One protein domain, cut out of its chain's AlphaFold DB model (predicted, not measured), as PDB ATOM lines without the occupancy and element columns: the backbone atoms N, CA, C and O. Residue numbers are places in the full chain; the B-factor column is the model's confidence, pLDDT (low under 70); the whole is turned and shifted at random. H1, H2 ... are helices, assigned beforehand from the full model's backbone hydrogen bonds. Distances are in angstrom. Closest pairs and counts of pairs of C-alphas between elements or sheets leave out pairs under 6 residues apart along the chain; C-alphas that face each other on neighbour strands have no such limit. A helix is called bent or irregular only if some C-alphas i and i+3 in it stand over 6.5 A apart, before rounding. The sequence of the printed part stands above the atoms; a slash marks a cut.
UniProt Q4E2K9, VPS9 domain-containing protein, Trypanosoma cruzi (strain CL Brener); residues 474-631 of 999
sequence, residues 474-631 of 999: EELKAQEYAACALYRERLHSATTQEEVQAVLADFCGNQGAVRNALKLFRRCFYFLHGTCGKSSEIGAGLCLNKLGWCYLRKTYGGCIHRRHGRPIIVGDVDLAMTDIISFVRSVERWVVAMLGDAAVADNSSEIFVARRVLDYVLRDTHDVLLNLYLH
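This is residues 474 to 631 of the 999 residues of the protein "VPS9 domain-containing protein" of Trypanosoma cruzi (strain CL Brener) (UniProt Q4E2K9). Two long helices, H4 and H6, lie side by side and run opposite ways, and the bent helix H7 covers them, its first arm H7a crossing both and its second arm H7b turning to run beside their far end. At one end of this elongated body H3 packs on H7a and folds back from H2 as a hairpin, with H1 at the end of H6; at the other end lie long loops with the short helix H5. The printed part has 158 residues with seven named helices, H1 to H7 in order along the chain, and no named strand; the class is all helix. It is loose, with a radius of gyration of the C-alphas of 18.6 A, and spans 57 by 30 by 24 A.

H1, residues 474 to 483, begins at C-alpha 474 (69.018, 104.984, 74.757). H2 is residues 485 to 493 and H3 is residues 497 to 510, 19.8 A long. H4, residues 512 to 529, measures 25.5 A from first to last C-alpha; H5 is residues 549 to 553. H6, residues 570 to 595, is 37.7 A long and begins at C-alpha 570 (72.800, 143.815, 71.547). H7, residues 603 to 631, was assigned as one helix by its hydrogen bonds but is bent: C-alphas 620 and 623 are 7.6 A apart. Its arms are H7a, residues 603 to 620, 26.6 A long, and H7b, residues 623 to 631, which ends at C-alpha 631 (78.500, 146.098, 65.857).

H4 is the hub. It touches H6 at a shallow tilt of 10 degrees, opposite ways, the closest C-alphas being those of His 529 and Ala 576, 7.0 A apart. H7a touches H6 at a steep tilt of 54 degrees, closest at C-alphas Val 584 and Ala 610, 6.0 A. H7b touches H6 at a shallow tilt of 30 degrees, closest at C-alphas Val 573 and Leu 628, 5.9 A. The arms H7a and H7b are about perpendicular, at 84 degrees. H3 touches H7a at a shallow tilt of 32 degrees, closest at C-alphas Gln 501 and Ser 605, 6.9 A. H2 and H3 form a helical hairpin at 14 degrees. H1 and H6 only just touch, only at their ends, with 3 pairs of C-alphas within 8 A. H4 and H5 only just touch, also with 3 pairs. Every O i to N i+4 pair is within hydrogen-bond range in H1 to H6 and H7b; in H7a 13 of 14 are.

The farthest C-alphas, those of Thr 495 and Arg 563, are 58.0 A apart. The printed part has no cut. The links H4 to H5 and H5 to H6 are long, with 19 and 16 residues; residues 537 to 538 in the first pair with residues 566 to 567 in the second, antiparallel. Mean pLDDT of the printed part is 88.6; residues 542 to 544, 552, 554 to 555, 557 and 599 are under 70.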
ATOM      1  N   GLU A 474      68.323 105.620  73.626       83.52
ATOM      2  CA  GLU A 474      69.018 104.984  74.757       83.52
ATOM      3  C   GLU A 474      70.007 103.888  74.312       83.52
ATOM      4  O   GLU A 474      71.045 103.703  74.944       83.52
ATOM      5  N   GLU A 475      69.760 103.208  73.186       88.15
ATOM      6  CA  GLU A 475      70.693 102.208  72.645       88.15
ATOM      7  C   GLU A 475      72.009 102.843  72.172       88.15
ATOM      8  O   GLU A 475      73.086 102.344  72.499       88.15
ATOM      9  N   LEU A 476      71.940 103.963  71.439       86.37
ATOM     10  CA  LEU A 476      73.131 104.698  70.997       86.37
ATOM     11  C   LEU A 476      73.892 105.273  72.192       86.37
ATOM     12  O   LEU A 476      75.117 105.194  72.248       86.37
ATOM     13  N   LYS A 477      73.167 105.791  73.186       87.34
ATOM     14  CA  LYS A 477      73.756 106.277  74.437       87.34
ATOM     15  C   LYS A 477      74.476 105.162  75.204       87.34
ATOM     16  O   LYS A 477      75.584 105.382  75.683       87.34
ATOM     17  N   ALA A 478      73.901 103.959  75.277       90.46
ATOM     18  CA  ALA A 478      74.536 102.800  75.908       90.46
ATOM     19  C   ALA A 478      75.786 102.320  75.145       90.46
ATOM     20  O   ALA A 478      76.788 101.963  75.768       90.46
ATOM     21  N   GLN A 479      75.754 102.345  73.807       90.59
ATOM     22  CA  GLN A 479      76.915 102.027  72.966       90.59
ATOM     23  C   GLN A 479      78.064 103.016  73.191       90.59
ATOM     24  O   GLN A 479      79.203 102.597  73.394       90.59
ATOM     25  N   GLU A 480      77.768 104.314  73.217       90.37
ATOM     26  CA  GLU A 480      78.763 105.361  73.482       90.37
ATOM     27  C   GLU A 480      79.303 105.279  74.920       90.37
ATOM     28  O   GLU A 480      80.514 105.361  75.138       90.37
ATOM     29  N   TYR A 481      78.448 104.991  75.906       92.08
ATOM     30  CA  TYR A 481      78.871 104.755  77.292       92.08
ATOM     31  C   TYR A 481      79.845 103.568  77.418       92.08
ATOM     32  O   TYR A 481      80.844 103.627  78.151       92.08
ATOM     33  N   ALA A 482      79.586 102.483  76.681       92.36
ATOM     34  CA  ALA A 482      80.484 101.336  76.603       92.36
ATOM     35  C   ALA A 482      81.806 101.694  75.899       92.36
ATOM     36  O   ALA A 482      82.875 101.324  76.386       92.36
ATOM     37  N   ALA A 483      81.759 102.475  74.813       91.39
ATOM     38  CA  ALA A 483      82.948 102.955  74.103       91.39
ATOM     39  C   ALA A 483      83.853 103.846  74.980       91.39
ATOM     40  O   ALA A 483      85.069 103.888  74.788       91.39
ATOM     41  N   CYS A 484      83.284 104.510  75.990       93.25
ATOM     42  CA  CYS A 484      84.014 105.348  76.942       93.25
ATOM     43  C   CYS A 484      84.687 104.575  78.098       93.25
ATOM     44  O   CYS A 484      85.324 105.201  78.948       93.25
ATOM     45  N   ALA A 485      84.599 103.237  78.154       93.79
ATOM     46  CA  ALA A 485      85.148 102.431  79.257       93.79
ATOM     47  C   ALA A 485      86.651 102.667  79.516       93.79
ATOM     48  O   ALA A 485      87.049 102.865  80.661       93.79
ATOM     49  N   LEU A 486      87.470 102.761  78.459       94.01
ATOM     50  CA  LEU A 486      88.917 103.004  78.579       94.01
ATOM     51  C   LEU A 486      89.250 104.345  79.250       94.01
ATOM     52  O   LEU A 486      90.261 104.468  79.940       94.01
ATOM     53  N   TYR A 487      88.413 105.369  79.056       94.59
ATOM     54  CA  TYR A 487      88.604 106.659  79.719       94.59
ATOM     55  C   TYR A 487      88.260 106.578  81.205       94.59
ATOM     56  O   TYR A 487      88.982 107.152  82.013       94.59
ATOM     57  N   ARG A 488      87.223 105.815  81.577       93.99
ATOM     58  CA  ARG A 488      86.886 105.557  82.986       93.99
ATOM     59  C   ARG A 488      88.010 104.811  83.706       93.99
ATOM     60  O   ARG A 488      88.398 105.210  84.796       93.99
ATOM     61  N   GLU A 489      88.606 103.799  83.079       93.57
ATOM     62  CA  GLU A 489      89.770 103.082  83.629       93.57
ATOM     63  C   GLU A 489      90.993 103.998  83.819       93.57
ATOM     64  O   GLU A 489      91.659 103.960  84.857       93.57
ATOM     65  N   ARG A 490      91.272 104.873  82.845       93.93
ATOM     66  CA  ARG A 490      92.341 105.882  82.947       93.93
ATOM     67  C   ARG A 490      92.080 106.906  84.050       93.93
ATOM     68  O   ARG A 490      93.011 107.285  84.747       93.93
ATOM     69  N   LEU A 491      90.831 107.330  84.236       91.94
ATOM     70  CA  LEU A 491      90.456 108.219  85.337       91.94
ATOM     71  C   LEU A 491      90.585 107.531  86.697       91.94
ATOM     72  O   LEU A 491      91.099 108.132  87.628       91.94
ATOM     73  N   HIS A 492      90.189 106.260  86.809       90.27
ATOM     74  CA  HIS A 492      90.350 105.494  88.047       90.27
ATOM     75  C   HIS A 492      91.812 105.222  88.418       90.27
ATOM     76  O   HIS A 492      92.108 104.998  89.589       90.27
ATOM     77  N   SER A 493      92.717 105.214  87.437       91.64
ATOM     78  CA  SER A 493      94.157 105.044  87.661       91.64
ATOM     79  C   SER A 493      94.910 106.362  87.857       91.64
ATOM     80  O   SER A 493      96.057 106.326  88.300       91.64
ATOM     81  N   ALA A 494      94.286 107.508  87.569       90.65
ATOM     82  CA  ALA A 494      94.878 108.816  87.807       90.65
ATOM     83  C   ALA A 494      94.969 109.093  89.315       90.65
ATOM     84  O   ALA A 494      93.999 108.947  90.056       90.65
ATOM     85  N   THR A 495      96.149 109.507  89.767       88.97
ATOM     86  CA  THR A 495      96.431 109.815  91.180       88.97
ATOM     87  C   THR A 495      96.586 111.308  91.430       88.97
ATOM     88  O   THR A 495      96.422 111.768  92.561       88.97
ATOM     89  N   THR A 496      96.886 112.074  90.381       90.57
ATOM     90  CA  THR A 496      97.078 113.525  90.441       90.57
ATOM     91  C   THR A 496      96.000 114.265  89.651       90.57
ATOM     92  O   THR A 496      95.459 113.760  88.667       90.57
ATOM     93  N   GLN A 497      95.712 115.506  90.047       88.59
ATOM     94  CA  GLN A 497      94.764 116.370  89.334       88.59
ATOM     95  C   GLN A 497      95.214 116.658  87.888       88.59
ATOM     96  O   GLN A 497      94.382 116.764  86.990       88.59
ATOM     97  N   GLU A 498      96.525 116.733  87.643       89.68
ATOM     98  CA  GLU A 498      97.095 116.924  86.303       89.68
ATOM     99  C   GLU A 498      96.811 115.729  85.381       89.68
ATOM    100  O   GLU A 498      96.435 115.918  84.224       89.68
ATOM    101  N   GLU A 499      96.925 114.499  85.893       91.34
ATOM    102  CA  GLU A 499      96.565 113.284  85.154       91.34
ATOM    103  C   GLU A 499      95.069 113.255  84.826       91.34
ATOM    104  O   GLU A 499      94.698 112.979  83.684       91.34
ATOM    105  N   VAL A 500      94.208 113.604  85.791       91.64
ATOM    106  CA  VAL A 500      92.754 113.711  85.577       91.64
ATOM    107  C   VAL A 500      92.451 114.720  84.464       91.64
ATOM    108  O   VAL A 500      91.769 114.389  83.493       91.64
ATOM    109  N   GLN A 501      93.022 115.925  84.543       92.11
ATOM    110  CA  GLN A 501      92.856 116.962  83.521       92.11
ATOM    111  C   GLN A 501      93.406 116.537  82.153       92.11
ATOM    112  O   GLN A 501      92.793 116.839  81.127       92.11
ATOM    113  N   ALA A 502      94.517 115.799  82.103       92.85
ATOM    114  CA  ALA A 502      95.062 115.270  80.855       92.85
ATOM    115  C   ALA A 502      94.111 114.254  80.201       92.85
ATOM    116  O   ALA A 502      93.888 114.313  78.989       92.85
ATOM    117  N   VAL A 503      93.506 113.358  80.990       93.82
ATOM    118  CA  VAL A 503      92.510 112.393  80.495       93.82
ATOM    119  C   VAL A 503      91.238 113.103  80.023       93.82
ATOM    120  O   VAL A 503      90.736 112.787  78.943       93.82
ATOM    121  N   LEU A 504      90.746 114.101  80.764       94.01
ATOM    122  CA  LEU A 504      89.585 114.907  80.368       94.01
ATOM    123  C   LEU A 504      89.855 115.725  79.094       94.01
ATOM    124  O   LEU A 504      89.013 115.785  78.197       94.01
ATOM    125  N   ALA A 505      91.044 116.317  78.964       93.75
ATOM    126  CA  ALA A 505      91.434 117.067  77.770       93.75
ATOM    127  C   ALA A 505      91.495 116.180  76.520       93.75
ATOM    128  O   ALA A 505      91.063 116.608  75.442       93.75
ATOM    129  N   ASP A 506      92.024 114.965  76.673       94.90
ATOM    130  CA  ASP A 506      92.052 113.930  75.642       94.90
ATOM    131  C   ASP A 506      90.627 113.496  75.263       94.90
ATOM    132  O   ASP A 506      90.271 113.519  74.085       94.90
ATOM    133  N   PHE A 507      89.767 113.236  76.255       94.17
ATOM    134  CA  PHE A 507      88.358 112.893  76.051       94.17
ATOM    135  C   PHE A 507      87.618 113.964  75.238       94.17
ATOM    136  O   PHE A 507      87.101 113.682  74.156       94.17
ATOM    137  N   CYS A 508      87.628 115.222  75.691       93.43
ATOM    138  CA  CYS A 508      86.952 116.319  74.994       93.43
ATOM    139  C   CYS A 508      87.529 116.584  73.590       93.43
ATOM    140  O   CYS A 508      86.821 117.085  72.718       93.43
ATOM    141  N   GLY A 509      88.814 116.288  73.363       92.13
ATOM    142  CA  GLY A 509      89.482 116.511  72.079       92.13
ATOM    143  C   GLY A 509      89.268 115.402  71.047       92.13
ATOM    144  O   GLY A 509      89.118 115.697  69.858       92.13
ATOM    145  N   ASN A 510      89.251 114.142  71.487       93.23
ATOM    146  CA  ASN A 510      89.317 112.979  70.603       93.23
ATOM    147  C   ASN A 510      87.998 112.211  70.466       93.23
ATOM    148  O   ASN A 510      87.823 111.520  69.459       93.23
ATOM    149  N   GLN A 511      87.046 112.374  71.390       93.23
ATOM    150  CA  GLN A 511      85.763 111.673  71.315       93.23
ATOM    151  C   GLN A 511      84.943 112.043  70.075       93.23
ATOM    152  O   GLN A 511      84.730 113.218  69.756       93.23
ATOM    153  N   GLY A 512      84.461 111.016  69.367       91.13
ATOM    154  CA  GLY A 512      83.756 111.159  68.092       91.13
ATOM    155  C   GLY A 512      82.470 111.978  68.211       91.13
ATOM    156  O   GLY A 512      82.269 112.906  67.421       91.13
ATOM    157  N   ALA A 513      81.652 111.685  69.227       91.43
ATOM    158  CA  ALA A 513      80.408 112.394  69.525       91.43
ATOM    159  C   ALA A 513      80.647 113.894  69.765       91.43
ATOM    160  O   ALA A 513      80.073 114.729  69.067       91.43
ATOM    161  N   VAL A 514      81.585 114.250  70.653       93.15
ATOM    162  CA  VAL A 514      81.936 115.653  70.960       93.15
ATOM    163  C   VAL A 514      82.433 116.388  69.713       93.15
ATOM    164  O   VAL A 514      81.986 117.496  69.415       93.15
ATOM    165  N   ARG A 515      83.316 115.768  68.919       94.42
ATOM    166  CA  ARG A 515      83.826 116.373  67.675       94.42
ATOM    167  C   ARG A 515      82.730 116.592  66.636       94.42
ATOM    168  O   ARG A 515      82.774 117.585  65.907       94.42
ATOM    169  N   ASN A 516      81.780 115.668  66.519       93.22
ATOM    170  CA  ASN A 516      80.654 115.798  65.599       93.22
ATOM    171  C   ASN A 516      79.666 116.868  66.077       93.22
ATOM    172  O   ASN A 516      79.267 117.708  65.267       93.22
ATOM    173  N   ALA A 517      79.372 116.908  67.377       94.28
ATOM    174  CA  ALA A 517      78.559 117.942  68.003       94.28
ATOM    175  C   ALA A 517      79.172 119.336  67.804       94.28
ATOM    176  O   ALA A 517      78.491 120.223  67.302       94.28
ATOM    177  N   LEU A 518      80.477 119.514  68.051       95.45
ATOM    178  CA  LEU A 518      81.202 120.770  67.794       95.45
ATOM    179  C   LEU A 518      81.114 121.204  66.326       95.45
ATOM    180  O   LEU A 518      80.855 122.372  66.027       95.45
ATOM    181  N   LYS A 519      81.296 120.264  65.385       93.52
ATOM    182  CA  LYS A 519      81.154 120.554  63.953       93.52
ATOM    183  C   LYS A 519      79.746 121.031  63.628       93.52
ATOM    184  O   LYS A 519      79.633 121.986  62.871       93.52
ATOM    185  N   LEU A 520      78.704 120.369  64.136       93.14
ATOM    186  CA  LEU A 520      77.307 120.733  63.884       93.14
ATOM    187  C   LEU A 520      76.930 122.049  64.566       93.14
ATOM    188  O   LEU A 520      76.352 122.908  63.899       93.14
ATOM    189  N   PHE A 521      77.336 122.252  65.819       95.37
ATOM    190  CA  PHE A 521      77.160 123.503  66.551       95.37
ATOM    191  C   PHE A 521      77.768 124.671  65.786       95.37
ATOM    192  O   PHE A 521      77.082 125.657  65.544       95.37
ATOM    193  N   ARG A 522      78.997 124.532  65.270       95.14
ATOM    194  CA  ARG A 522      79.604 125.542  64.390       95.14
ATOM    195  C   ARG A 522      78.696 125.883  63.205       95.14
ATOM    196  O   ARG A 522      78.523 127.057  62.898       95.14
ATOM    197  N   ARG A 523      78.100 124.896  62.524       92.75
ATOM    198  CA  ARG A 523      77.190 125.168  61.387       92.75
ATOM    199  C   ARG A 523      75.964 125.956  61.835       92.75
ATOM    200  O   ARG A 523      75.605 126.921  61.172       92.75
ATOM    201  N   CYS A 524      75.365 125.549  62.951       94.22
ATOM    202  CA  CYS A 524      74.204 126.217  63.531       94.22
ATOM    203  C   CYS A 524      74.555 127.649  63.942       94.22
ATOM    204  O   CYS A 524      73.847 128.578  63.580       94.22
ATOM    205  N   PHE A 525      75.701 127.854  64.589       95.43
ATOM    206  CA  PHE A 525      76.169 129.165  65.022       95.43
ATOM    207  C   PHE A 525      76.357 130.125  63.842       95.43
ATOM    208  O   PHE A 525      75.884 131.256  63.886       95.43
ATOM    209  N   TYR A 526      76.967 129.673  62.742       93.15
ATOM    210  CA  TYR A 526      77.088 130.492  61.528       93.15
ATOM    211  C   TYR A 526      75.742 130.729  60.829       93.15
ATOM    212  O   TYR A 526      75.547 131.786  60.236       93.15
ATOM    213  N   PHE A 527      74.817 129.773  60.875       91.96
ATOM    214  CA  PHE A 527      73.465 129.953  60.344       91.96
ATOM    215  C   PHE A 527      72.661 130.998  61.145       91.96
ATOM    216  O   PHE A 527      71.956 131.829  60.565       91.96
ATOM    217  N   LEU A 528      72.790 130.966  62.472       92.80
ATOM    218  CA  LEU A 528      72.079 131.849  63.394       92.80
ATOM    219  C   LEU A 528      72.681 133.261  63.430       92.80
ATOM    220  O   LEU A 528      71.930 134.235  63.396       92.80
ATOM    221  N   HIS A 529      74.014 133.363  63.452       93.89
ATOM    222  CA  HIS A 529      74.746 134.590  63.797       93.89
ATOM    223  C   HIS A 529      75.750 135.056  62.735       93.89
ATOM    224  O   HIS A 529      76.325 136.136  62.849       93.89
ATOM    225  N   GLY A 530      75.995 134.251  61.699       91.52
ATOM    226  CA  GLY A 530      76.971 134.561  60.655       91.52
ATOM    227  C   GLY A 530      76.518 135.657  59.688       91.52
ATOM    228  O   GLY A 530      75.326 135.891  59.458       91.52
ATOM    229  N   THR A 531      77.501 136.302  59.057       89.05
ATOM    230  CA  THR A 531      77.297 137.405  58.109       89.05
ATOM    231  C   THR A 531      77.972 137.081  56.774       89.05
ATOM    232  O   THR A 531      79.192 137.134  56.637       89.05
ATOM    233  N   CYS A 532      77.193 136.681  55.759       81.25
ATOM    234  CA  CYS A 532      77.756 136.316  54.451       81.25
ATOM    235  C   CYS A 532      78.019 137.523  53.552       81.25
ATOM    236  O   CYS A 532      78.954 137.493  52.757       81.25
ATOM    237  N   GLY A 533      77.221 138.575  53.690       76.63
ATOM    238  CA  GLY A 533      77.314 139.802  52.914       76.63
ATOM    239  C   GLY A 533      78.080 140.891  53.659       76.63
ATOM    240  O   GLY A 533      79.304 140.861  53.782       76.63
ATOM    241  N   LYS A 534      77.333 141.870  54.166       83.53
ATOM    242  CA  LYS A 534      77.863 142.938  55.015       83.53
ATOM    243  C   LYS A 534      78.142 142.406  56.415       83.53
ATOM    244  O   LYS A 534      77.327 141.671  56.963       83.53
ATOM    245  N   SER A 535      79.239 142.841  57.029       88.46
ATOM    246  CA  SER A 535      79.581 142.453  58.403       88.46
ATOM    247  C   SER A 535      78.553 142.922  59.441       88.46
ATOM    248  O   SER A 535      78.461 142.315  60.500       88.46
ATOM    249  N   SER A 536      77.768 143.959  59.136       90.52
ATOM    250  CA  SER A 536      76.761 144.546  60.029       90.52
ATOM    251  C   SER A 536      75.388 143.869  59.979       90.52
ATOM    252  O   SER A 536      74.502 144.268  60.730       90.52
ATOM    253  N   GLU A 537      75.168 142.913  59.068       90.02
ATOM    254  CA  GLU A 537      73.844 142.332  58.821       90.02
ATOM    255  C   GLU A 537      73.865 140.792  58.890       90.02
ATOM    256  O   GLU A 537      74.529 140.123  58.090       90.02
ATOM    257  N   ILE A 538      73.085 140.213  59.807       88.09
ATOM    258  CA  ILE A 538      72.914 138.761  59.952       88.09
ATOM    259  C   ILE A 538      72.048 138.225  58.816       88.09
ATOM    260  O   ILE A 538      70.942 138.705  58.552       88.09
ATOM    261  N   GLY A 539      72.551 137.181  58.155       80.50
ATOM    262  CA  GLY A 539      71.881 136.561  57.016       80.50
ATOM    263  C   GLY A 539      71.806 137.433  55.761       80.50
ATOM    264  O   GLY A 539      71.035 137.106  54.864       80.50
ATOM    265  N   ALA A 540      72.586 138.517  55.673       81.20
ATOM    266  CA  ALA A 540      72.835 139.190  54.400       81.20
ATOM    267  C   ALA A 540      73.719 138.316  53.502       81.20
ATOM    268  O   ALA A 540      74.592 137.596  53.996       81.20
ATOM    269  N   GLY A 541      73.536 138.425  52.189       77.39
ATOM    270  CA  GLY A 541      74.222 137.641  51.165       77.39
ATOM    271  C   GLY A 541      74.859 138.470  50.049       77.39
ATOM    272  O   GLY A 541      75.064 139.675  50.165       77.39
ATOM    273  N   LEU A 542      75.203 137.782  48.955       68.62
ATOM    274  CA  LEU A 542      75.791 138.302  47.703       68.62
ATOM    275  C   LEU A 542      77.201 138.922  47.770       68.62
ATOM    276  O   LEU A 542      77.783 139.164  46.717       68.62
ATOM    277  N   CYS A 543      77.796 139.105  48.952       63.57
ATOM    278  CA  CYS A 543      79.219 139.453  49.086       63.57
ATOM    279  C   CYS A 543      80.040 138.242  49.571       63.57
ATOM    280  O   CYS A 543      79.487 137.246  50.035       63.57
ATOM    281  N   LEU A 544      81.366 138.295  49.421       67.94
ATOM    282  CA  LEU A 544      82.291 137.257  49.893       67.94
ATOM    283  C   LEU A 544      82.885 137.667  51.248       67.94
ATOM    284  O   LEU A 544      84.015 138.147  51.306       67.94
ATOM    285  N   ASN A 545      82.132 137.488  52.337       78.84
ATOM    286  CA  ASN A 545      82.653 137.667  53.695       78.84
ATOM    287  C   ASN A 545      83.047 136.319  54.329       78.84
ATOM    288  O   ASN A 545      82.290 135.349  54.267       78.84
ATOM    289  N   LYS A 546      84.210 136.271  54.993       82.53
ATOM    290  CA  LYS A 546      84.715 135.091  55.722       82.53
ATOM    291  C   LYS A 546      83.826 134.677  56.901       82.53
ATOM    292  O   LYS A 546      83.843 133.513  57.284       82.53
ATOM    293  N   LEU A 547      83.024 135.605  57.427       86.73
ATOM    294  CA  LEU A 547      82.061 135.366  58.511       86.73
ATOM    295  C   LEU A 547      80.764 134.685  58.035       86.73
ATOM    296  O   LEU A 547      79.869 134.398  58.830       86.73
ATOM    297  N   GLY A 548      80.646 134.429  56.729       83.46
ATOM    298  CA  GLY A 548      79.494 133.802  56.104       83.46
ATOM    299  C   GLY A 548      79.616 132.297  55.965       83.46
ATOM    300  O   GLY A 548      80.606 131.780  55.447       83.46
ATOM    301  N   TRP A 549      78.539 131.580  56.283       81.61
ATOM    302  CA  TRP A 549      78.490 130.137  56.068       81.61
ATOM    303  C   TRP A 549      78.623 129.725  54.592       81.61
ATOM    304  O   TRP A 549      79.304 128.746  54.273       81.61
ATOM    305  N   CYS A 550      78.031 130.498  53.673       78.78
ATOM    306  CA  CYS A 550      78.124 130.220  52.236       78.78
ATOM    307  C   CYS A 550      79.566 130.348  51.713       78.78
ATOM    308  O   CYS A 550      79.978 129.560  50.860       78.78
ATOM    309  N   TYR A 551      80.353 131.290  52.256       75.92
ATOM    310  CA  TYR A 551      81.775 131.431  51.928       75.92
ATOM    311  C   TYR A 551      82.563 130.192  52.359       75.92
ATOM    312  O   TYR A 551      83.267 129.593  51.545       75.92
ATOM    313  N   LEU A 552      82.391 129.756  53.614       67.12
ATOM    314  CA  LEU A 552      83.105 128.599  54.163       67.12
ATOM    315  C   LEU A 552      82.816 127.295  53.405       67.12
ATOM    316  O   LEU A 552      83.701 126.448  53.296       67.12
ATOM    317  N   ARG A 553      81.603 127.124  52.866       74.28
ATOM    318  CA  ARG A 553      81.237 125.932  52.083       74.28
ATOM    319  C   ARG A 553      81.552 126.018  50.588       74.28
ATOM    320  O   ARG A 553      81.413 124.997  49.922       74.28
ATOM    321  N   LYS A 554      81.952 127.181  50.053       67.59
ATOM    322  CA  LYS A 554      82.055 127.425  48.598       67.59
ATOM    323  C   LYS A 554      80.772 127.013  47.852       67.59
ATOM    324  O   LYS A 554      80.813 126.183  46.947       67.59
ATOM    325  N   THR A 555      79.620 127.551  48.256       64.15
ATOM    326  CA  THR A 555      78.326 127.215  47.631       64.15
ATOM    327  C   THR A 555      78.327 127.487  46.121       64.15
ATOM    328  O   THR A 555      78.825 128.519  45.660       64.15
ATOM    329  N   TYR A 556      77.753 126.569  45.330       71.96
ATOM    330  CA  TYR A 556      77.623 126.747  43.881       71.96
ATOM    331  C   TYR A 556      76.882 128.051  43.561       71.96
ATOM    332  O   TYR A 556      75.832 128.335  44.140       71.96
ATOM    333  N   GLY A 557      77.424 128.856  42.644       69.23
ATOM    334  CA  GLY A 557      76.782 130.097  42.194       69.23
ATOM    335  C   GLY A 557      76.679 131.198  43.260       69.23
ATOM    336  O   GLY A 557      75.846 132.092  43.127       69.23
ATOM    337  N   GLY A 558      77.467 131.134  44.339       79.45
ATOM    338  CA  GLY A 558      77.474 132.144  45.399       79.45
ATOM    339  C   GLY A 558      76.455 131.887  46.511       79.45
ATOM    340  O   GLY A 558      76.034 130.755  46.744       79.45
ATOM    341  N   CYS A 559      76.102 132.943  47.237       84.80
ATOM    342  CA  CYS A 559      75.271 132.884  48.438       84.80
ATOM    343  C   CYS A 559      73.791 132.546  48.136       84.80
ATOM    344  O   CYS A 559      73.242 133.022  47.141       84.80
ATOM    345  N   ILE A 560      73.140 131.766  49.013       85.42
ATOM    346  CA  ILE A 560      71.686 131.501  48.957       85.42
ATOM    347  C   ILE A 560      70.851 132.516  49.752       85.42
ATOM    348  O   ILE A 560      69.626 132.485  49.699       85.42
ATOM    349  N   HIS A 561      71.493 133.426  50.485       85.63
ATOM    350  CA  HIS A 561      70.811 134.467  51.251       85.63
ATOM    351  C   HIS A 561      70.377 135.642  50.363       85.63
ATOM    352  O   HIS A 561      70.851 135.811  49.233       85.63
ATOM    353  N   ARG A 562      69.462 136.465  50.882       81.35
ATOM    354  CA  ARG A 562      69.011 137.707  50.234       81.35
ATOM    355  C   ARG A 562      70.120 138.758  50.218       81.35
ATOM    356  O   ARG A 562      71.093 138.650  50.956       81.35
ATOM    357  N   ARG A 563      69.964 139.800  49.396       80.39
ATOM    358  CA  ARG A 563      70.908 140.931  49.346       80.39
ATOM    359  C   ARG A 563      71.042 141.629  50.702       80.39
ATOM    360  O   ARG A 563      72.154 141.955  51.107       80.39
ATOM    361  N   HIS A 564      69.918 141.820  51.387       82.96
ATOM    362  CA  HIS A 564      69.837 142.484  52.682       82.96
ATOM    363  C   HIS A 564      69.536 141.481  53.793       82.96
ATOM    364  O   HIS A 564      68.706 140.586  53.625       82.96
ATOM    365  N   GLY A 565      70.251 141.626  54.904       83.81
ATOM    366  CA  GLY A 565      70.003 140.904  56.146       83.81
ATOM    367  C   GLY A 565      69.414 141.824  57.208       83.81
ATOM    368  O   GLY A 565      69.126 142.994  56.959       83.81
ATOM    369  N   ARG A 566      69.261 141.297  58.423       85.38
ATOM    370  CA  ARG A 566      68.841 142.099  59.580       85.38
ATOM    371  C   ARG A 566      70.061 142.750  60.245       85.38
ATOM    372  O   ARG A 566      71.078 142.066  60.359       85.38
ATOM    373  N   PRO A 567      70.001 144.014  60.699       88.97
ATOM    374  CA  PRO A 567      71.112 144.626  61.427       88.97
ATOM    375  C   PRO A 567      71.400 143.870  62.734       88.97
ATOM    376  O   PRO A 567      70.482 143.331  63.354       88.97
ATOM    377  N   ILE A 568      72.674 143.829  63.129       91.39
ATOM    378  CA  ILE A 568      73.111 143.266  64.415       91.39
ATOM    379  C   ILE A 568      72.688 144.196  65.556       91.39
ATOM    380  O   ILE A 568      72.905 145.405  65.478       91.39
ATOM    381  N   ILE A 569      72.142 143.622  66.626       87.12
ATOM    382  CA  ILE A 569      71.757 144.331  67.854       87.12
ATOM    383  C   ILE A 569      72.359 143.671  69.105       87.12
ATOM    384  O   ILE A 569      72.824 142.535  69.058       87.12
ATOM    385  N   VAL A 570      72.304 144.349  70.257       87.55
ATOM    386  CA  VAL A 570      72.800 143.815  71.547       87.55
ATOM    387  C   VAL A 570      72.132 142.484  71.917       87.55
ATOM    388  O   VAL A 570      72.802 141.571  72.394       87.55
ATOM    389  N   GLY A 571      70.838 142.325  71.620       85.82
ATOM    390  CA  GLY A 571      70.123 141.062  71.830       85.82
ATOM    391  C   GLY A 571      70.738 139.864  71.089       85.82
ATOM    392  O   GLY A 571      70.630 138.742  71.572       85.82
ATOM    393  N   ASP A 572      71.440 140.080  69.971       90.93
ATOM    394  CA  ASP A 572      72.137 139.008  69.247       90.93
ATOM    395  C   ASP A 572      73.367 138.506  69.994       90.93
ATOM    396  O   ASP A 572      73.648 137.311  69.979       90.93
ATOM    397  N   VAL A 573      74.080 139.408  70.675       92.60
ATOM    398  CA  VAL A 573      75.196 139.039  71.554       92.60
ATOM    399  C   VAL A 573      74.685 138.160  72.693       92.60
ATOM    400  O   VAL A 573      75.284 137.125  72.980       92.60
ATOM    401  N   ASP A 574      73.554 138.524  73.303       87.53
ATOM    402  CA  ASP A 574      72.945 137.726  74.370       87.53
ATOM    403  C   ASP A 574      72.499 136.345  73.882       87.53
ATOM    404  O   ASP A 574      72.782 135.347  74.550       87.53
ATOM    405  N   LEU A 575      71.870 136.253  72.705       89.18
ATOM    406  CA  LEU A 575      71.503 134.968  72.108       89.18
ATOM    407  C   LEU A 575      72.730 134.121  71.763       89.18
ATOM    408  O   LEU A 575      72.757 132.939  72.085       89.18
ATOM    409  N   ALA A 576      73.752 134.706  71.137       93.90
ATOM    410  CA  ALA A 576      74.967 133.988  70.763       93.90
ATOM    411  C   ALA A 576      75.712 133.449  71.987       93.90
ATOM    412  O   ALA A 576      76.138 132.295  71.994       93.90
ATOM    413  N   MET A 577      75.822 134.257  73.042       92.31
ATOM    414  CA  MET A 577      76.395 133.824  74.315       92.31
ATOM    415  C   MET A 577      75.544 132.732  74.964       92.31
ATOM    416  O   MET A 577      76.091 131.732  75.420       92.31
ATOM    417  N   THR A 578      74.215 132.865  74.937       88.55
ATOM    418  CA  THR A 578      73.290 131.831  75.430       88.55
ATOM    419  C   THR A 578      73.472 130.510  74.682       88.55
ATOM    420  O   THR A 578      73.544 129.457  75.313       88.55
ATOM    421  N   ASP A 579      73.607 130.546  73.357       92.87
ATOM    422  CA  ASP A 579      73.828 129.358  72.528       92.87
ATOM    423  C   ASP A 579      75.180 128.689  72.847       92.87
ATOM    424  O   ASP A 579      75.257 127.467  72.946       92.87
ATOM    425  N   ILE A 580      76.242 129.475  73.061       94.49
ATOM    426  CA  ILE A 580      77.564 128.958  73.460       94.49
ATOM    427  C   ILE A 580      77.499 128.316  74.849       94.49
ATOM    428  O   ILE A 580      77.932 127.179  75.017       94.49
ATOM    429  N   ILE A 581      76.946 129.023  75.837       92.00
ATOM    430  CA  ILE A 581      76.863 128.562  77.229       92.00
ATOM    431  C   ILE A 581      76.007 127.294  77.328       92.00
ATOM    432  O   ILE A 581      76.402 126.331  77.985       92.00
ATOM    433  N   SER A 582      74.854 127.272  76.655       90.14
ATOM    434  CA  SER A 582      73.981 126.094  76.609       90.14
ATOM    435  C   SER A 582      74.681 124.892  75.981       90.14
ATOM    436  O   SER A 582      74.644 123.807  76.553       90.14
ATOM    437  N   PHE A 583      75.380 125.079  74.858       94.26
ATOM    438  CA  PHE A 583      76.130 123.999  74.226       94.26
ATOM    439  C   PHE A 583      77.245 123.464  75.131       94.26
ATOM    440  O   PHE A 583      77.371 122.248  75.282       94.26
ATOM    441  N   VAL A 584      78.032 124.344  75.762       93.95
ATOM    442  CA  VAL A 584      79.105 123.916  76.672       93.95
ATOM    443  C   VAL A 584      78.536 123.112  77.842       93.95
ATOM    444  O   VAL A 584      79.025 122.013  78.098       93.95
ATOM    445  N   ARG A 585      77.454 123.586  78.472       90.35
ATOM    446  CA  ARG A 585      76.756 122.849  79.538       90.35
ATOM    447  C   ARG A 585      76.221 121.495  79.079       90.35
ATOM    448  O   ARG A 585      76.324 120.522  79.821       90.35
ATOM    449  N   SER A 586      75.646 121.405  77.877       90.41
ATOM    450  CA  SER A 586      75.179 120.125  77.322       90.41
ATOM    451  C   SER A 586      76.330 119.130  77.160       90.41
ATOM    452  O   SER A 586      76.179 117.957  77.494       90.41
ATOM    453  N   VAL A 587      77.497 119.584  76.689       92.46
ATOM    454  CA  VAL A 587      78.685 118.723  76.566       92.46
ATOM    455  C   VAL A 587      79.225 118.324  77.937       92.46
ATOM    456  O   VAL A 587      79.557 117.163  78.132       92.46
ATOM    457  N   GLU A 588      79.301 119.251  78.886       89.48
ATOM    458  CA  GLU A 588      79.766 118.993  80.252       89.48
ATOM    459  C   GLU A 588      78.900 117.937  80.958       89.48
ATOM    460  O   GLU A 588      79.415 116.926  81.432       89.48
ATOM    461  N   ARG A 589      77.572 118.085  80.922       87.62
ATOM    462  CA  ARG A 589      76.637 117.073  81.443       87.62
ATOM    463  C   ARG A 589      76.805 115.724  80.770       87.62
ATOM    464  O   ARG A 589      76.715 114.686  81.420       87.62
ATOM    465  N   TRP A 590      77.043 115.727  79.464       90.65
ATOM    466  CA  TRP A 590      77.298 114.498  78.735       90.65
ATOM    467  C   TRP A 590      78.623 113.850  79.146       90.65
ATOM    468  O   TRP A 590      78.670 112.634  79.306       90.65
ATOM    469  N   VAL A 591      79.678 114.633  79.394       91.97
ATOM    470  CA  VAL A 591      80.947 114.139  79.958       91.97
ATOM    471  C   VAL A 591      80.687 113.460  81.305       91.97
ATOM    472  O   VAL A 591      81.121 112.324  81.495       91.97
ATOM    473  N   VAL A 592      79.920 114.100  82.194       89.93
ATOM    474  CA  VAL A 592      79.510 113.522  83.485       89.93
ATOM    475  C   VAL A 592      78.716 112.227  83.287       89.93
ATOM    476  O   VAL A 592      79.016 111.219  83.918       89.93
ATOM    477  N   ALA A 593      77.771 112.189  82.346       89.33
ATOM    478  CA  ALA A 593      76.993 110.985  82.053       89.33
ATOM    479  C   ALA A 593      77.845 109.823  81.498       89.33
ATOM    480  O   ALA A 593      77.541 108.660  81.764       89.33
ATOM    481  N   MET A 594      78.896 110.112  80.721       92.39
ATOM    482  CA  MET A 594      79.765 109.092  80.116       92.39
ATOM    483  C   MET A 594      80.863 108.589  81.060       92.39
ATOM    484  O   MET A 594      81.235 107.414  81.006       92.39
ATOM    485  N   LEU A 595      81.408 109.469  81.905       92.70
ATOM    486  CA  LEU A 595      82.560 109.174  82.766       92.70
ATOM    487  C   LEU A 595      82.182 108.961  84.241       92.70
ATOM    488  O   LEU A 595      82.953 108.347  84.976       92.70
ATOM    489  N   GLY A 596      80.980 109.380  84.642       85.71
ATOM    490  CA  GLY A 596      80.465 109.342  86.010       85.71
ATOM    491  C   GLY A 596      80.783 110.612  86.806       85.71
ATOM    492  O   GLY A 596      81.764 111.302  86.531       85.71
ATOM    493  N   ASP A 597      79.979 110.882  87.840       81.82
ATOM    494  CA  ASP A 597      80.098 112.078  88.694       81.82
ATOM    495  C   ASP A 597      81.496 112.233  89.304       81.82
ATOM    496  O   ASP A 597      82.028 113.334  89.370       81.82
ATOM    497  N   ALA A 598      82.137 111.121  89.678       74.30
ATOM    498  CA  ALA A 598      83.472 111.119  90.277       74.30
ATOM    499  C   ALA A 598      84.554 111.747  89.376       74.30
ATOM    500  O   ALA A 598      85.553 112.240  89.889       74.30
ATOM    501  N   ALA A 599      84.367 111.749  88.051       68.88
ATOM    502  CA  ALA A 599      85.326 112.326  87.109       68.88
ATOM    503  C   ALA A 599      85.356 113.864  87.145       68.88
ATOM    504  O   ALA A 599      86.367 114.470  86.789       68.88
ATOM    505  N   VAL A 600      84.243 114.488  87.544       71.83
ATOM    506  CA  VAL A 600      84.027 115.944  87.535       71.83
ATOM    507  C   VAL A 600      83.529 116.421  88.911       71.83
ATOM    508  O   VAL A 600      82.950 117.488  89.037       71.83
ATOM    509  N   ALA A 601      83.742 115.628  89.967       72.73
ATOM    510  CA  ALA A 601      83.210 115.920  91.299       72.73
ATOM    511  C   ALA A 601      83.845 117.164  91.941       72.73
ATOM    512  O   ALA A 601      83.214 117.826  92.765       72.73
ATOM    513  N   ASP A 602      85.085 117.482  91.565       80.44
ATOM    514  CA  ASP A 602      85.772 118.686  92.016       80.44
ATOM    515  C   ASP A 602      85.406 119.872  91.113       80.44
ATOM    516  O   ASP A 602      85.603 119.800  89.897       80.44
ATOM    517  N   ASN A 603      85.012 121.007  91.704       80.31
ATOM    518  CA  ASN A 603      84.714 122.253  90.972       80.31
ATOM    519  C   ASN A 603      85.826 122.641  89.975       80.31
ATOM    520  O   ASN A 603      85.562 123.159  88.893       80.31
ATOM    521  N   SER A 604      87.087 122.361  90.315       84.68
ATOM    522  CA  SER A 604      88.229 122.643  89.437       84.68
ATOM    523  C   SER A 604      88.210 121.836  88.130       84.68
ATOM    524  O   SER A 604      88.600 122.353  87.081       84.68
ATOM    525  N   SER A 605      87.745 120.584  88.172       86.79
ATOM    526  CA  SER A 605      87.617 119.705  87.007       86.79
ATOM    527  C   SER A 605      86.397 120.082  86.166       86.79
ATOM    528  O   SER A 605      86.481 120.049  84.938       86.79
ATOM    529  N   GLU A 606      85.303 120.512  86.803       87.29
ATOM    530  CA  GLU A 606      84.110 121.057  86.133       87.29
ATOM    531  C   GLU A 606      84.468 122.283  85.285       87.29
ATOM    532  O   GLU A 606      84.287 122.285  84.063       87.29
ATOM    533  N   ILE A 607      85.106 123.277  85.912       91.22
ATOM    534  CA  ILE A 607      85.558 124.500  85.240       91.22
ATOM    535  C   ILE A 607      86.573 124.173  84.144       91.22
ATOM    536  O   ILE A 607      86.538 124.767  83.064       91.22
ATOM    537  N   PHE A 608      87.462 123.204  84.380       93.06
ATOM    538  CA  PHE A 608      88.417 122.754  83.371       93.06
ATOM    539  C   PHE A 608      87.717 122.196  82.124       93.06
ATOM    540  O   PHE A 608      88.044 122.613  81.009       93.06
ATOM    541  N   VAL A 609      86.745 121.289  82.284       93.86
ATOM    542  CA  VAL A 609      85.981 120.708  81.167       93.86
ATOM    543  C   VAL A 609      85.209 121.797  80.429       93.86
ATOM    544  O   VAL A 609      85.354 121.920  79.208       93.86
ATOM    545  N   ALA A 610      84.452 122.629  81.147       93.94
ATOM    546  CA  ALA A 610      83.661 123.704  80.558       93.94
ATOM    547  C   ALA A 610      84.544 124.682  79.764       93.94
ATOM    548  O   ALA A 610      84.302 124.938  78.580       93.94
ATOM    549  N   ARG A 611      85.641 125.164  80.361       95.66
ATOM    550  CA  ARG A 611      86.600 126.057  79.694       95.66
ATOM    551  C   ARG A 611      87.267 125.394  78.486       95.66
ATOM    552  O   ARG A 611      87.477 126.045  77.460       95.66
ATOM    553  N   ARG A 612      87.566 124.094  78.558       95.97
ATOM    554  CA  ARG A 612      88.164 123.346  77.445       95.97
ATOM    555  C   ARG A 612      87.208 123.213  76.262       95.97
ATOM    556  O   ARG A 612      87.632 123.389  75.119       95.97
ATOM    557  N   VAL A 613      85.932 122.928  76.517       96.20
ATOM    558  CA  VAL A 613      84.890 122.878  75.480       96.20
ATOM    559  C   VAL A 613      84.648 124.272  74.899       96.20
ATOM    560  O   VAL A 613      84.593 124.410  73.676       96.20
ATOM    561  N   LEU A 614      84.592 125.310  75.740       97.35
ATOM    562  CA  LEU A 614      84.487 126.704  75.308       97.35
ATOM    563  C   LEU A 614      85.616 127.083  74.339       97.35
ATOM    564  O   LEU A 614      85.354 127.669  73.292       97.35
ATOM    565  N   ASP A 615      86.863 126.710  74.631       97.65
ATOM    566  CA  ASP A 615      87.987 126.962  73.726       97.65
ATOM    567  C   ASP A 615      87.816 126.266  72.368       97.65
ATOM    568  O   ASP A 615      88.134 126.855  71.332       97.65
ATOM    569  N   TYR A 616      87.293 125.034  72.339       96.78
ATOM    570  CA  TYR A 616      86.997 124.347  71.078       96.78
ATOM    571  C   TYR A 616      85.880 125.023  70.284       96.78
ATOM    572  O   TYR A 616      85.975 125.080  69.057       96.78
ATOM    573  N   VAL A 617      84.854 125.537  70.965       97.19
ATOM    574  CA  VAL A 617      83.784 126.326  70.347       97.19
ATOM    575  C   VAL A 617      84.367 127.606  69.747       97.19
ATOM    576  O   VAL A 617      84.265 127.827  68.539       97.19
ATOM    577  N   LEU A 618      85.049 128.407  70.569       97.20
ATOM    578  CA  LEU A 618      85.582 129.708  70.177       97.20
ATOM    579  C   LEU A 618      86.645 129.612  69.084       97.20
ATOM    580  O   LEU A 618      86.704 130.493  68.236       97.20
ATOM    581  N   ARG A 619      87.432 128.532  69.015       94.75
ATOM    582  CA  ARG A 619      88.397 128.336  67.918       94.75
ATOM    583  C   ARG A 619      87.770 128.516  66.529       94.75
ATOM    584  O   ARG A 619      88.440 129.013  65.631       94.75
ATOM    585  N   ASP A 620      86.505 128.128  66.363       89.93
ATOM    586  CA  ASP A 620      85.813 128.178  65.076       89.93
ATOM    587  C   ASP A 620      84.747 129.291  64.992       89.93
ATOM    588  O   ASP A 620      84.353 129.675  63.884       89.93
ATOM    589  N   THR A 621      84.249 129.788  66.133       95.13
ATOM    590  CA  THR A 621      83.148 130.769  66.213       95.13
ATOM    591  C   THR A 621      83.560 132.155  66.715       95.13
ATOM    592  O   THR A 621      82.760 133.084  66.602       95.13
ATOM    593  N   HIS A 622      84.787 132.328  67.225       96.06
ATOM    594  CA  HIS A 622      85.263 133.582  67.827       96.06
ATOM    595  C   HIS A 622      85.130 134.779  66.890       96.06
ATOM    596  O   HIS A 622      84.636 135.809  67.328       96.06
ATOM    597  N   ASP A 623      85.476 134.641  65.609       93.77
ATOM    598  CA  ASP A 623      85.391 135.754  64.654       93.77
ATOM    599  C   ASP A 623      83.944 136.233  64.450       93.77
ATOM    600  O   ASP A 623      83.680 137.432  64.354       93.77
ATOM    601  N   VAL A 624      82.990 135.296  64.414       94.82
ATOM    602  CA  VAL A 624      81.559 135.612  64.297       94.82
ATOM    603  C   VAL A 624      81.073 136.286  65.577       94.82
ATOM    604  O   VAL A 624      80.427 137.327  65.501       94.82
ATOM    605  N   LEU A 625      81.433 135.744  66.744       96.85
ATOM    606  CA  LEU A 625      81.073 136.323  68.038       96.85
ATOM    607  C   LEU A 625      81.656 137.732  68.205       96.85
ATOM    608  O   LEU A 625      80.926 138.662  68.533       96.85
ATOM    609  N   LEU A 626      82.947 137.918  67.927       95.66
ATOM    610  CA  LEU A 626      83.615 139.215  68.003       95.66
ATOM    611  C   LEU A 626      82.956 140.225  67.060       95.66
ATOM    612  O   LEU A 626      82.735 141.362  67.460       95.66
ATOM    613  N   ASN A 627      82.569 139.813  65.849       95.12
ATOM    614  CA  ASN A 627      81.821 140.672  64.933       95.12
ATOM    615  C   ASN A 627      80.473 141.127  65.515       95.12
ATOM    616  O   ASN A 627      80.109 142.287  65.328       95.12
ATOM    617  N   LEU A 628      79.756 140.271  66.254       96.23
ATOM    618  CA  LEU A 628      78.541 140.700  66.954       96.23
ATOM    619  C   LEU A 628      78.851 141.795  67.979       96.23
ATOM    620  O   LEU A 628      78.198 142.834  67.962       96.23
ATOM    621  N   TYR A 629      79.878 141.604  68.814       96.53
ATOM    622  CA  TYR A 629      80.294 142.614  69.793       96.53
ATOM    623  C   TYR A 629      80.729 143.930  69.122       96.53
ATOM    624  O   TYR A 629      80.368 145.000  69.606       96.53
ATOM    625  N   LEU A 630      81.458 143.869  68.000       95.65
ATOM    626  CA  LEU A 630      81.922 145.052  67.263       95.65
ATOM    627  C   LEU A 630      80.767 145.936  66.778       95.65
ATOM    628  O   LEU A 630      80.877 147.158  66.824       95.65
ATOM    629  N   HIS A 631      79.669 145.335  66.309       94.91
ATOM    630  CA  HIS A 631      78.500 146.098  65.857       94.91
ATOM    631  C   HIS A 631      77.556 146.460  67.003       94.91
ATOM    632  O   HIS A 631      77.025 147.566  67.001       94.91
TER     633      HIS A 631